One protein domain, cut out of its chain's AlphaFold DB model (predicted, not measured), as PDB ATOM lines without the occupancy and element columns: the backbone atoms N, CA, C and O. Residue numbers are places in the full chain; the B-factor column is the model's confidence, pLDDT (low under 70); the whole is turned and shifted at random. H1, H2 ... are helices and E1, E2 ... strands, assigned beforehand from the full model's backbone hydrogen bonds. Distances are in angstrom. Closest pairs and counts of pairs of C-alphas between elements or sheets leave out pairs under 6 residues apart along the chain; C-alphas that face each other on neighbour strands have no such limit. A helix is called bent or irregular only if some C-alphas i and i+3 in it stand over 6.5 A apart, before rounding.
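Overview. This is residues 5 to 73 of the 82 residues of an uncharacterized protein of Echinostoma caproni (UniProt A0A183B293). A two-stranded hairpin, E1 and E2, sits in the middle of an elongated, open chain; the long bent helix H2 runs on from the end of E2, and residues 56 to 73, of which 56 to 72 belong to H2, stick out, while the short helix H1 lies at the opposite end of the shape, joined to E1 by a long link with no named element. No helix touches another helix. The printed part has 69 residues with two named helices and two named strands, in the order H1, E1, E2, H2; the sheet, of order E1 - E2, is antiparallel, and the class is mixed, helices and strands. The whole is extended, with a radius of gyration of the C-alphas of 17.1 A and spans of 51 by 30 by 24 A.

Arrangement. E1, residues 36 to 41, and E2, residues 46 to 51, are antiparallel neighbours at 176 degrees and form a hairpin with a tight link of 4 residues. The C-alphas of Gly 36 and Thr 51 face each other at 4.2 A, and those of Ser 41 and Ile 46 at 5.1 A. N 39 and O 48 are within hydrogen-bond range at 2.9 A, as are N 48 and O 39 at 2.8 A. H2, residues 52 to 72, follows E2 with 0 residues between them. By its hydrogen bonds it was assigned as one helix, but it is bent: C-alphas 62 and 65 are 7.3 A apart. Its arms, H2a, residues 52 to 62, and H2b, residues 65 to 72, are about perpendicular at 77 degrees. The closest C-alphas of E1 and H2a are those of Gly 36 and Leu 52, 5.6 A apart. H2b is apart from E1 and E2. H1, residues 5 to 16, is apart from E2, H2a and H2b. In H1, H2a and H2b every O i to N i+4 pair is within hydrogen-bond range.

Along the chain. E1 runs 17.0 A from C-alpha 36 at (89.562, 45.373, 50.622) to C-alpha 41, and E2 runs 15.6 A from residue 46 to 51. H2a measures 15.7 A and H2b 10.5 A, the latter ending with C-alpha 72 at (88.606, 60.400, 80.103). H1 begins with C-alpha 5 at (82.183, 39.207, 39.438) and measures 16.0 A.

Size, cuts and confidence. The C-alphas of Asn 19 and Gly 73 are the two farthest apart, at 51.0 A. Without residues 56 to 73, which stand free, the body of 51 residues spans 36 by 22 by 20 A. The link from H1 to E1, residues 17 to 35, is long. The printed part has no cut, its mean pLDDT is 88.3, and no printed residue is under 70.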
ATOM      1  N   LEU A   5      82.684  38.067  40.208       82.12
ATOM      2  CA  LEU A   5      82.183  39.207  39.438       82.12
ATOM      3  C   LEU A   5      80.791  38.985  38.825       82.12
ATOM      4  O   LEU A   5      79.972  39.897  38.941       82.12
ATOM      5  N   PRO A   6      80.467  37.823  38.220       86.00
ATOM      6  CA  PRO A   6      79.145  37.608  37.635       86.00
ATOM      7  C   PRO A   6      78.029  37.663  38.684       86.00
ATOM      8  O   PRO A   6      76.974  38.239  38.434       86.00
ATOM      9  N   SER A   7      78.280  37.113  39.876       89.88
ATOM     10  CA  SER A   7      77.321  37.133  40.984       89.88
ATOM     11  C   SER A   7      77.114  38.554  41.511       89.88
ATOM     12  O   SER A   7      75.972  38.991  41.644       89.88
ATOM     13  N   CYS A   8      78.194  39.313  41.716       86.19
ATOM     14  CA  CYS A   8      78.104  40.707  42.155       86.19
ATOM     15  C   CYS A   8      77.388  41.598  41.128       86.19
ATOM     16  O   CYS A   8      76.582  42.444  41.513       86.19
ATOM     17  N   LEU A   9      77.648  41.399  39.831       86.81
ATOM     18  CA  LEU A   9      76.970  42.125  38.753       86.81
ATOM     19  C   LEU A   9      75.472  41.817  38.715       86.81
ATOM     20  O   LEU A   9      74.675  42.742  38.584       86.81
ATOM     21  N   ALA A  10      75.083  40.551  38.895       88.25
ATOM     22  CA  ALA A  10      73.679  40.162  38.965       88.25
ATOM     23  C   ALA A  10      72.962  40.841  40.146       88.25
ATOM     24  O   ALA A  10      71.908  41.449  39.957       88.25
ATOM     25  N   SER A  11      73.556  40.814  41.344       89.94
ATOM     26  CA  SER A  11      72.998  41.489  42.524       89.94
ATOM     27  C   SER A  11      72.915  43.008  42.341       89.94
ATOM     28  O   SER A  11      71.909  43.625  42.688       89.94
ATOM     29  N   TYR A  12      73.945  43.622  41.752       89.00
ATOM     30  CA  TYR A  12      73.955  45.057  41.479       89.00
ATOM     31  C   TYR A  12      72.863  45.455  40.479       89.00
ATOM     32  O   TYR A  12      72.137  46.425  40.706       89.00
ATOM     33  N   GLN A  13      72.708  44.690  39.396       90.88
ATOM     34  CA  GLN A  13      71.698  44.942  38.374       90.88
ATOM     35  C   GLN A  13      70.277  44.776  38.926       90.88
ATOM     36  O   GLN A  13      69.398  45.556  38.570       90.88
ATOM     37  N   GLN A  14      70.044  43.821  39.828       92.31
ATOM     38  CA  GLN A  14      68.744  43.662  40.490       92.31
ATOM     39  C   GLN A  14      68.366  44.878  41.345       92.31
ATOM     40  O   GLN A  14      67.217  45.317  41.309       92.31
ATOM     41  N   LEU A  15      69.325  45.439  42.087       92.50
ATOM     42  CA  LEU A  15      69.081  46.567  42.990       92.50
ATOM     43  C   LEU A  15      68.980  47.906  42.256       92.50
ATOM     44  O   LEU A  15      68.130  48.731  42.577       92.50
ATOM     45  N   THR A  16      69.853  48.130  41.276       89.56
ATOM     46  CA  THR A  16      69.996  49.441  40.625       89.56
ATOM     47  C   THR A  16      69.317  49.525  39.263       89.56
ATOM     48  O   THR A  16      69.065  50.627  38.786       89.56
ATOM     49  N   LYS A  17      69.010  48.383  38.628       90.62
ATOM     50  CA  LYS A  17      68.541  48.265  37.232       90.62
ATOM     51  C   LYS A  17      69.515  48.833  36.190       90.62
ATOM     52  O   LYS A  17      69.137  49.021  35.035       90.62
ATOM     53  N   ILE A  18      70.769  49.081  36.572       88.62
ATOM     54  CA  ILE A  18      71.812  49.624  35.698       88.62
ATOM     55  C   ILE A  18      72.742  48.493  35.251       88.62
ATOM     56  O   ILE A  18      73.166  47.658  36.050       88.62
ATOM     57  N   ASN A  19      73.075  48.481  33.959       83.31
ATOM     58  CA  ASN A  19      74.103  47.600  33.411       83.31
ATOM     59  C   ASN A  19      75.490  48.212  33.625       83.31
ATOM     60  O   ASN A  19      75.755  49.332  33.188       83.31
ATOM     61  N   CYS A  20      76.390  47.453  34.246       81.88
ATOM     62  CA  CYS A  20      77.756  47.885  34.524       81.88
ATOM     63  C   CYS A  20      78.771  46.927  33.907       81.88
ATOM     64  O   CYS A  20      78.638  45.709  34.000       81.88
ATOM     65  N   LYS A  21      79.828  47.490  33.314       84.38
ATOM     66  CA  LYS A  21      81.001  46.736  32.871       84.38
ATOM     67  C   LYS A  21      82.115  46.935  33.892       84.38
ATOM     68  O   LYS A  21      82.581  48.054  34.076       84.38
ATOM     69  N   VAL A  22      82.520  45.856  34.552       85.31
ATOM     70  CA  VAL A  22      83.583  45.870  35.567       85.31
ATOM     71  C   VAL A  22      84.814  45.159  35.012       85.31
ATOM     72  O   VAL A  22      84.706  44.080  34.433       85.31
ATOM     73  N   SER A  23      85.984  45.766  35.190       85.25
ATOM     74  CA  SER A  23      87.283  45.188  34.841       85.25
ATOM     75  C   SER A  23      88.196  45.230  36.057       85.25
ATOM     76  O   SER A  23      88.250  46.247  36.745       85.25
ATOM     77  N   ILE A  24      88.923  44.143  36.308       85.06
ATOM     78  CA  ILE A  24      89.942  44.098  37.363       85.06
ATOM     79  C   ILE A  24      91.224  44.716  36.798       85.06
ATOM     80  O   ILE A  24      91.690  44.297  35.736       85.06
ATOM     81  N   ALA A  25      91.762  45.725  37.483       82.75
ATOM     82  CA  ALA A  25      93.056  46.303  37.143       82.75
ATOM     83  C   ALA A  25      94.174  45.265  37.338       82.75
ATOM     84  O   ALA A  25      94.060  44.365  38.167       82.75
ATOM     85  N   LYS A  26      95.255  45.375  36.560       80.44
ATOM     86  CA  LYS A  26      96.452  44.540  36.774       80.44
ATOM     87  C   LYS A  26      97.250  44.990  37.996       80.44
ATOM     88  O   LYS A  26      97.967  44.181  38.572       80.44
ATOM     89  N   ASP A  27      97.101  46.257  38.366       79.81
ATOM     90  CA  ASP A  27      97.714  46.834  39.551       79.81
ATOM     91  C   ASP A  27      96.935  46.368  40.781       79.81
ATOM     92  O   ASP A  27      95.756  46.687  40.960       79.81
ATOM     93  N   CYS A  28      97.592  45.550  41.596       80.56
ATOM     94  CA  CYS A  28      97.053  45.069  42.859       80.56
ATOM     95  C   CYS A  28      97.269  46.105  43.966       80.56
ATOM     96  O   CYS A  28      98.159  46.954  43.886       80.56
ATOM     97  N   LEU A  29      96.475  45.989  45.032       84.50
ATOM     98  CA  LEU A  29      96.742  46.707  46.274       84.50
ATOM     99  C   LEU A  29      98.115  46.297  46.840       84.50
ATOM    100  O   LEU A  29      98.559  45.170  46.591       84.50
ATOM    101  N   PRO A  30      98.784  47.180  47.602       85.06
ATOM    102  CA  PRO A  30     100.051  46.855  48.248       85.06
ATOM    103  C   PRO A  30      99.917  45.611  49.135       85.06
ATOM    104  O   PRO A  30      98.909  45.462  49.823       85.06
ATOM    105  N   GLU A  31     100.951  44.764  49.197       83.06
ATOM    106  CA  GLU A  31     100.965  43.599  50.104       83.06
ATOM    107  C   GLU A  31     100.855  43.994  51.583       83.06
ATOM    108  O   GLU A  31     100.417  43.201  52.410       83.06
ATOM    109  N   SER A  32     101.231  45.231  51.919       85.56
ATOM    110  CA  SER A  32     101.084  45.788  53.261       85.56
ATOM    111  C   SER A  32      99.641  46.131  53.627       85.56
ATOM    112  O   SER A  32      99.382  46.388  54.799       85.56
ATOM    113  N   SER A  33      98.721  46.193  52.658       84.06
ATOM    114  CA  SER A  33      97.323  46.492  52.951       84.06
ATOM    115  C   SER A  33      96.644  45.270  53.558       84.06
ATOM    116  O   SER A  33      96.730  44.163  53.024       84.06
ATOM    117  N   ALA A  34      95.887  45.481  54.635       85.19
ATOM    118  CA  ALA A  34      95.065  44.442  55.259       85.19
ATOM    119  C   ALA A  34      93.991  43.869  54.306       85.19
ATOM    120  O   ALA A  34      93.406  42.817  54.575       85.19
ATOM    121  N   GLY A  35      93.724  44.562  53.192       88.56
ATOM    122  CA  GLY A  35      92.847  44.134  52.112       88.56
ATOM    123  C   GLY A  35      91.668  45.076  51.884       88.56
ATOM    124  O   GLY A  35      91.594  46.192  52.402       88.56
ATOM    125  N   GLY A  36      90.709  44.598  51.094       88.88
ATOM    126  CA  GLY A  36      89.562  45.373  50.622       88.88
ATOM    127  C   GLY A  36      89.655  45.642  49.125       88.88
ATOM    128  O   GLY A  36      90.256  44.860  48.390       88.88
ATOM    129  N   VAL A  37      88.999  46.708  48.667       89.19
ATOM    130  CA  VAL A  37      88.926  47.040  47.238       89.19
ATOM    131  C   VAL A  37      89.014  48.541  47.006       89.19
ATOM    132  O   VAL A  37      88.447  49.334  47.754       89.19
ATOM    133  N   GLU A  38      89.663  48.921  45.914       89.81
ATOM    134  CA  GLU A  38      89.597  50.271  45.367       89.81
ATOM    135  C   GLU A  38      88.881  50.229  44.023       89.81
ATOM    136  O   GLU A  38      89.175  49.400  43.159       89.81
ATOM    137  N   LEU A  39      87.906  51.115  43.851       89.50
ATOM    138  CA  LEU A  39      87.122  51.224  42.630       89.50
ATOM    139  C   LEU A  39      87.395  52.576  41.990       89.50
ATOM    140  O   LEU A  39      87.255  53.614  42.632       89.50
ATOM    141  N   SER A  40      87.729  52.577  40.706       89.62
ATOM    142  CA  SER A  40      87.899  53.799  39.925       89.62
ATOM    143  C   SER A  40      86.907  53.851  38.770       89.62
ATOM    144  O   SER A  40      86.716  52.858  38.072       89.62
ATOM    145  N   SER A  41      86.319  55.020  38.530       88.06
ATOM    146  CA  SER A  41      85.408  55.283  37.416       88.06
ATOM    147  C   SER A  41      85.762  56.595  36.714       88.06
ATOM    148  O   SER A  41      86.473  57.440  37.268       88.06
ATOM    149  N   ARG A  42      85.255  56.766  35.485       86.75
ATOM    150  CA  ARG A  42      85.437  57.963  34.646       86.75
ATOM    151  C   ARG A  42      86.919  58.319  34.458       86.75
ATOM    152  O   ARG A  42      87.346  59.409  34.832       86.75
ATOM    153  N   ASP A  43      87.690  57.359  33.946       83.12
ATOM    154  CA  ASP A  43      89.139  57.473  33.704       83.12
ATOM    155  C   ASP A  43      89.933  57.905  34.948       83.12
ATOM    156  O   ASP A  43      90.820  58.753  34.895       83.12
ATOM    157  N   GLY A  44      89.567  57.355  36.109       82.38
ATOM    158  CA  GLY A  44      90.255  57.609  37.376       82.38
ATOM    159  C   GLY A  44      89.863  58.909  38.082       82.38
ATOM    160  O   GLY A  44      90.410  59.188  39.147       82.38
ATOM    161  N   ARG A  45      88.909  59.686  37.544       88.94
ATOM    162  CA  ARG A  45      88.421  60.923  38.184       88.94
ATOM    163  C   ARG A  45      87.641  60.668  39.464       88.94
ATOM    164  O   ARG A  45      87.659  61.500  40.362       88.94
ATOM    165  N   ILE A  46      86.920  59.554  39.525       92.00
ATOM    166  CA  ILE A  46      86.162  59.158  40.709       92.00
ATOM    167  C   ILE A  46      86.826  57.908  41.256       92.00
ATOM    168  O   ILE A  46      86.879  56.893  40.562       92.00
ATOM    169  N   LYS A  47      87.324  57.986  42.488       90.62
ATOM    170  CA  LYS A  47      87.891  56.852  43.212       90.62
ATOM    171  C   LYS A  47      87.098  56.626  44.488       90.62
ATOM    172  O   LYS A  47      86.807  57.570  45.214       90.62
ATOM    173  N   VAL A  48      86.755  55.373  44.735       90.62
ATOM    174  CA  VAL A  48      86.112  54.913  45.959       90.62
ATOM    175  C   VAL A  48      87.074  53.936  46.611       90.62
ATOM    176  O   VAL A  48      87.300  52.841  46.092       90.62
ATOM    177  N   ILE A  49      87.663  54.365  47.723       90.56
ATOM    178  CA  ILE A  49      88.594  53.567  48.514       90.56
ATOM    179  C   ILE A  49      87.768  52.838  49.565       90.56
ATOM    180  O   ILE A  49      87.150  53.461  50.422       90.56
ATOM    181  N   ASN A  50      87.709  51.517  49.460       90.69
ATOM    182  CA  ASN A  50      87.006  50.653  50.400       90.69
ATOM    183  C   ASN A  50      87.975  49.591  50.940       90.69
ATOM    184  O   ASN A  50      87.673  48.393  50.977       90.69
ATOM    185  N   THR A  51      89.180  50.041  51.294       92.44
ATOM    186  CA  THR A  51      90.166  49.252  52.035       92.44
ATOM    187  C   THR A  51      89.751  49.151  53.501       92.44
ATOM    188  O   THR A  51      89.016  49.995  54.023       92.44
ATOM    189  N   LEU A  52      90.191  48.091  54.180       90.94
ATOM    190  CA  LEU A  52      89.870  47.891  55.594       90.94
ATOM    191  C   LEU A  52      90.408  49.026  56.471       90.94
ATOM    192  O   LEU A  52      89.689  49.471  57.364       90.94
ATOM    193  N   GLU A  53      91.611  49.514  56.166       90.56
ATOM    194  CA  GLU A  53      92.235  50.664  56.831       90.56
ATOM    195  C   GLU A  53      91.363  51.914  56.701       90.56
ATOM    196  O   GLU A  53      90.939  52.468  57.709       90.56
ATOM    197  N   SER A  54      90.973  52.281  55.473       90.81
ATOM    198  CA  SER A  54      90.168  53.485  55.242       90.81
ATOM    199  C   SER A  54      88.830  53.436  55.976       90.81
ATOM    200  O   SER A  54      88.383  54.451  56.504       90.81
ATOM    201  N   ARG A  55      88.172  52.269  56.036       92.62
ATOM    202  CA  ARG A  55      86.923  52.143  56.800       92.62
ATOM    203  C   ARG A  55      87.153  52.292  58.300       92.62
ATOM    204  O   ARG A  55      86.322  52.889  58.978       92.62
ATOM    205  N   LEU A  56      88.234  51.708  58.816       91.94
ATOM    206  CA  LEU A  56      88.569  51.786  60.233       91.94
ATOM    207  C   LEU A  56      88.868  53.228  60.631       91.94
ATOM    208  O   LEU A  56      88.321  53.689  61.627       91.94
ATOM    209  N   ASP A  57      89.633  53.948  59.816       91.69
ATOM    210  CA  ASP A  57      89.949  55.356  60.041       91.69
ATOM    211  C   ASP A  57      88.680  56.214  60.037       91.69
ATOM    212  O   ASP A  57      88.420  56.924  61.008       91.69
ATOM    213  N   GLN A  58      87.816  56.061  59.025       91.56
ATOM    214  CA  GLN A  58      86.545  56.793  58.948       91.56
ATOM    215  C   GLN A  58      85.639  56.544  60.160       91.56
ATOM    216  O   GLN A  58      85.022  57.474  60.683       91.56
ATOM    217  N   ILE A  59      85.543  55.292  60.617       92.00
ATOM    218  CA  ILE A  59      84.765  54.954  61.814       92.00
ATOM    219  C   ILE A  59      85.441  55.535  63.054       92.00
ATOM    220  O   ILE A  59      84.758  56.083  63.916       92.00
ATOM    221  N   SER A  60      86.767  55.437  63.150       91.44
ATOM    222  CA  SER A  60      87.516  55.938  64.298       91.44
ATOM    223  C   SER A  60      87.257  57.426  64.499       91.44
ATOM    224  O   SER A  60      86.883  57.815  65.601       91.44
ATOM    225  N   GLU A  61      87.309  58.228  63.430       91.44
ATOM    226  CA  GLU A  61      87.050  59.669  63.459       91.44
ATOM    227  C   GLU A  61      85.642  59.990  63.969       91.44
ATOM    228  O   GLU A  61      85.474  60.864  64.823       91.44
ATOM    229  N   GLN A  62      84.632  59.251  63.503       91.00
ATOM    230  CA  GLN A  62      83.246  59.422  63.952       91.00
ATOM    231  C   GLN A  62      83.055  59.016  65.419       91.00
ATOM    232  O   GLN A  62      82.263  59.624  66.139       91.00
ATOM    233  N   MET A  63      83.796  58.005  65.874       92.44
ATOM    234  CA  MET A  63      83.712  57.456  67.228       92.44
ATOM    235  C   MET A  63      84.618  58.191  68.228       92.44
ATOM    236  O   MET A  63      84.446  58.022  69.438       92.44
ATOM    237  N   MET A  64      85.548  59.038  67.770       90.81
ATOM    238  CA  MET A  64      86.492  59.778  68.620       90.81
ATOM    239  C   MET A  64      85.832  60.533  69.786       90.81
ATOM    240  O   MET A  64      86.369  60.470  70.898       90.81
ATOM    241  N   PRO A  65      84.689  61.231  69.611       89.06
ATOM    242  CA  PRO A  65      84.032  61.917  70.721       89.06
ATOM    243  C   PRO A  65      83.595  60.948  71.827       89.06
ATOM    244  O   PRO A  65      83.787  61.227  73.007       89.06
ATOM    245  N   GLN A  66      83.057  59.791  71.439       89.19
ATOM    246  CA  GLN A  66      82.569  58.765  72.360       89.19
ATOM    247  C   GLN A  66      83.736  58.070  73.062       89.19
ATOM    248  O   GLN A  66      83.712  57.905  74.278       89.19
ATOM    249  N   LEU A  67      84.794  57.735  72.316       90.00
ATOM    250  CA  LEU A  67      86.024  57.173  72.876       90.00
ATOM    251  C   LEU A  67      86.651  58.114  73.905       90.00
ATOM    252  O   LEU A  67      87.087  57.658  74.957       90.00
ATOM    253  N   ARG A  68      86.654  59.427  73.650       90.44
ATOM    254  CA  ARG A  68      87.153  60.410  74.617       90.44
ATOM    255  C   ARG A  68      86.330  60.411  75.903       90.44
ATOM    256  O   ARG A  68      86.924  60.409  76.975       90.44
ATOM    257  N   GLU A  69      85.001  60.398  75.809       89.31
ATOM    258  CA  GLU A  69      84.137  60.343  76.997       89.31
ATOM    259  C   GLU A  69      84.309  59.026  77.776       89.31
ATOM    260  O   GLU A  69      84.339  59.048  79.003       89.31
ATOM    261  N   ILE A  70      84.481  57.890  77.089       90.06
ATOM    262  CA  ILE A  70      84.721  56.585  77.732       90.06
ATOM    263  C   ILE A  70      86.078  56.557  78.447       90.06
ATOM    264  O   ILE A  70      86.174  56.056  79.563       90.06
ATOM    265  N   LEU A  71      87.130  57.075  77.807       92.31
ATOM    266  CA  LEU A  71      88.500  56.994  78.323       92.31
ATOM    267  C   LEU A  71      88.806  58.045  79.394       92.31
ATOM    268  O   LEU A  71      89.558  57.762  80.322       92.31
ATOM    269  N   PHE A  72      88.256  59.252  79.259       92.19
ATOM    270  CA  PHE A  72      88.606  60.400  80.103       92.19
ATOM    271  C   PHE A  72      87.432  60.934  80.929       92.19
ATOM    272  O   PHE A  72      87.606  61.882  81.693       92.19
ATOM    273  N   GLY A  73      86.253  60.325  80.805       87.81
ATOM    274  CA  GLY A  73      85.037  60.786  81.455       87.81
ATOM    275  C   GLY A  73      84.343  61.917  80.696       87.81
ATOM    276  O   GLY A  73      84.825  62.451  79.692       87.81
TER     277      GLY A  73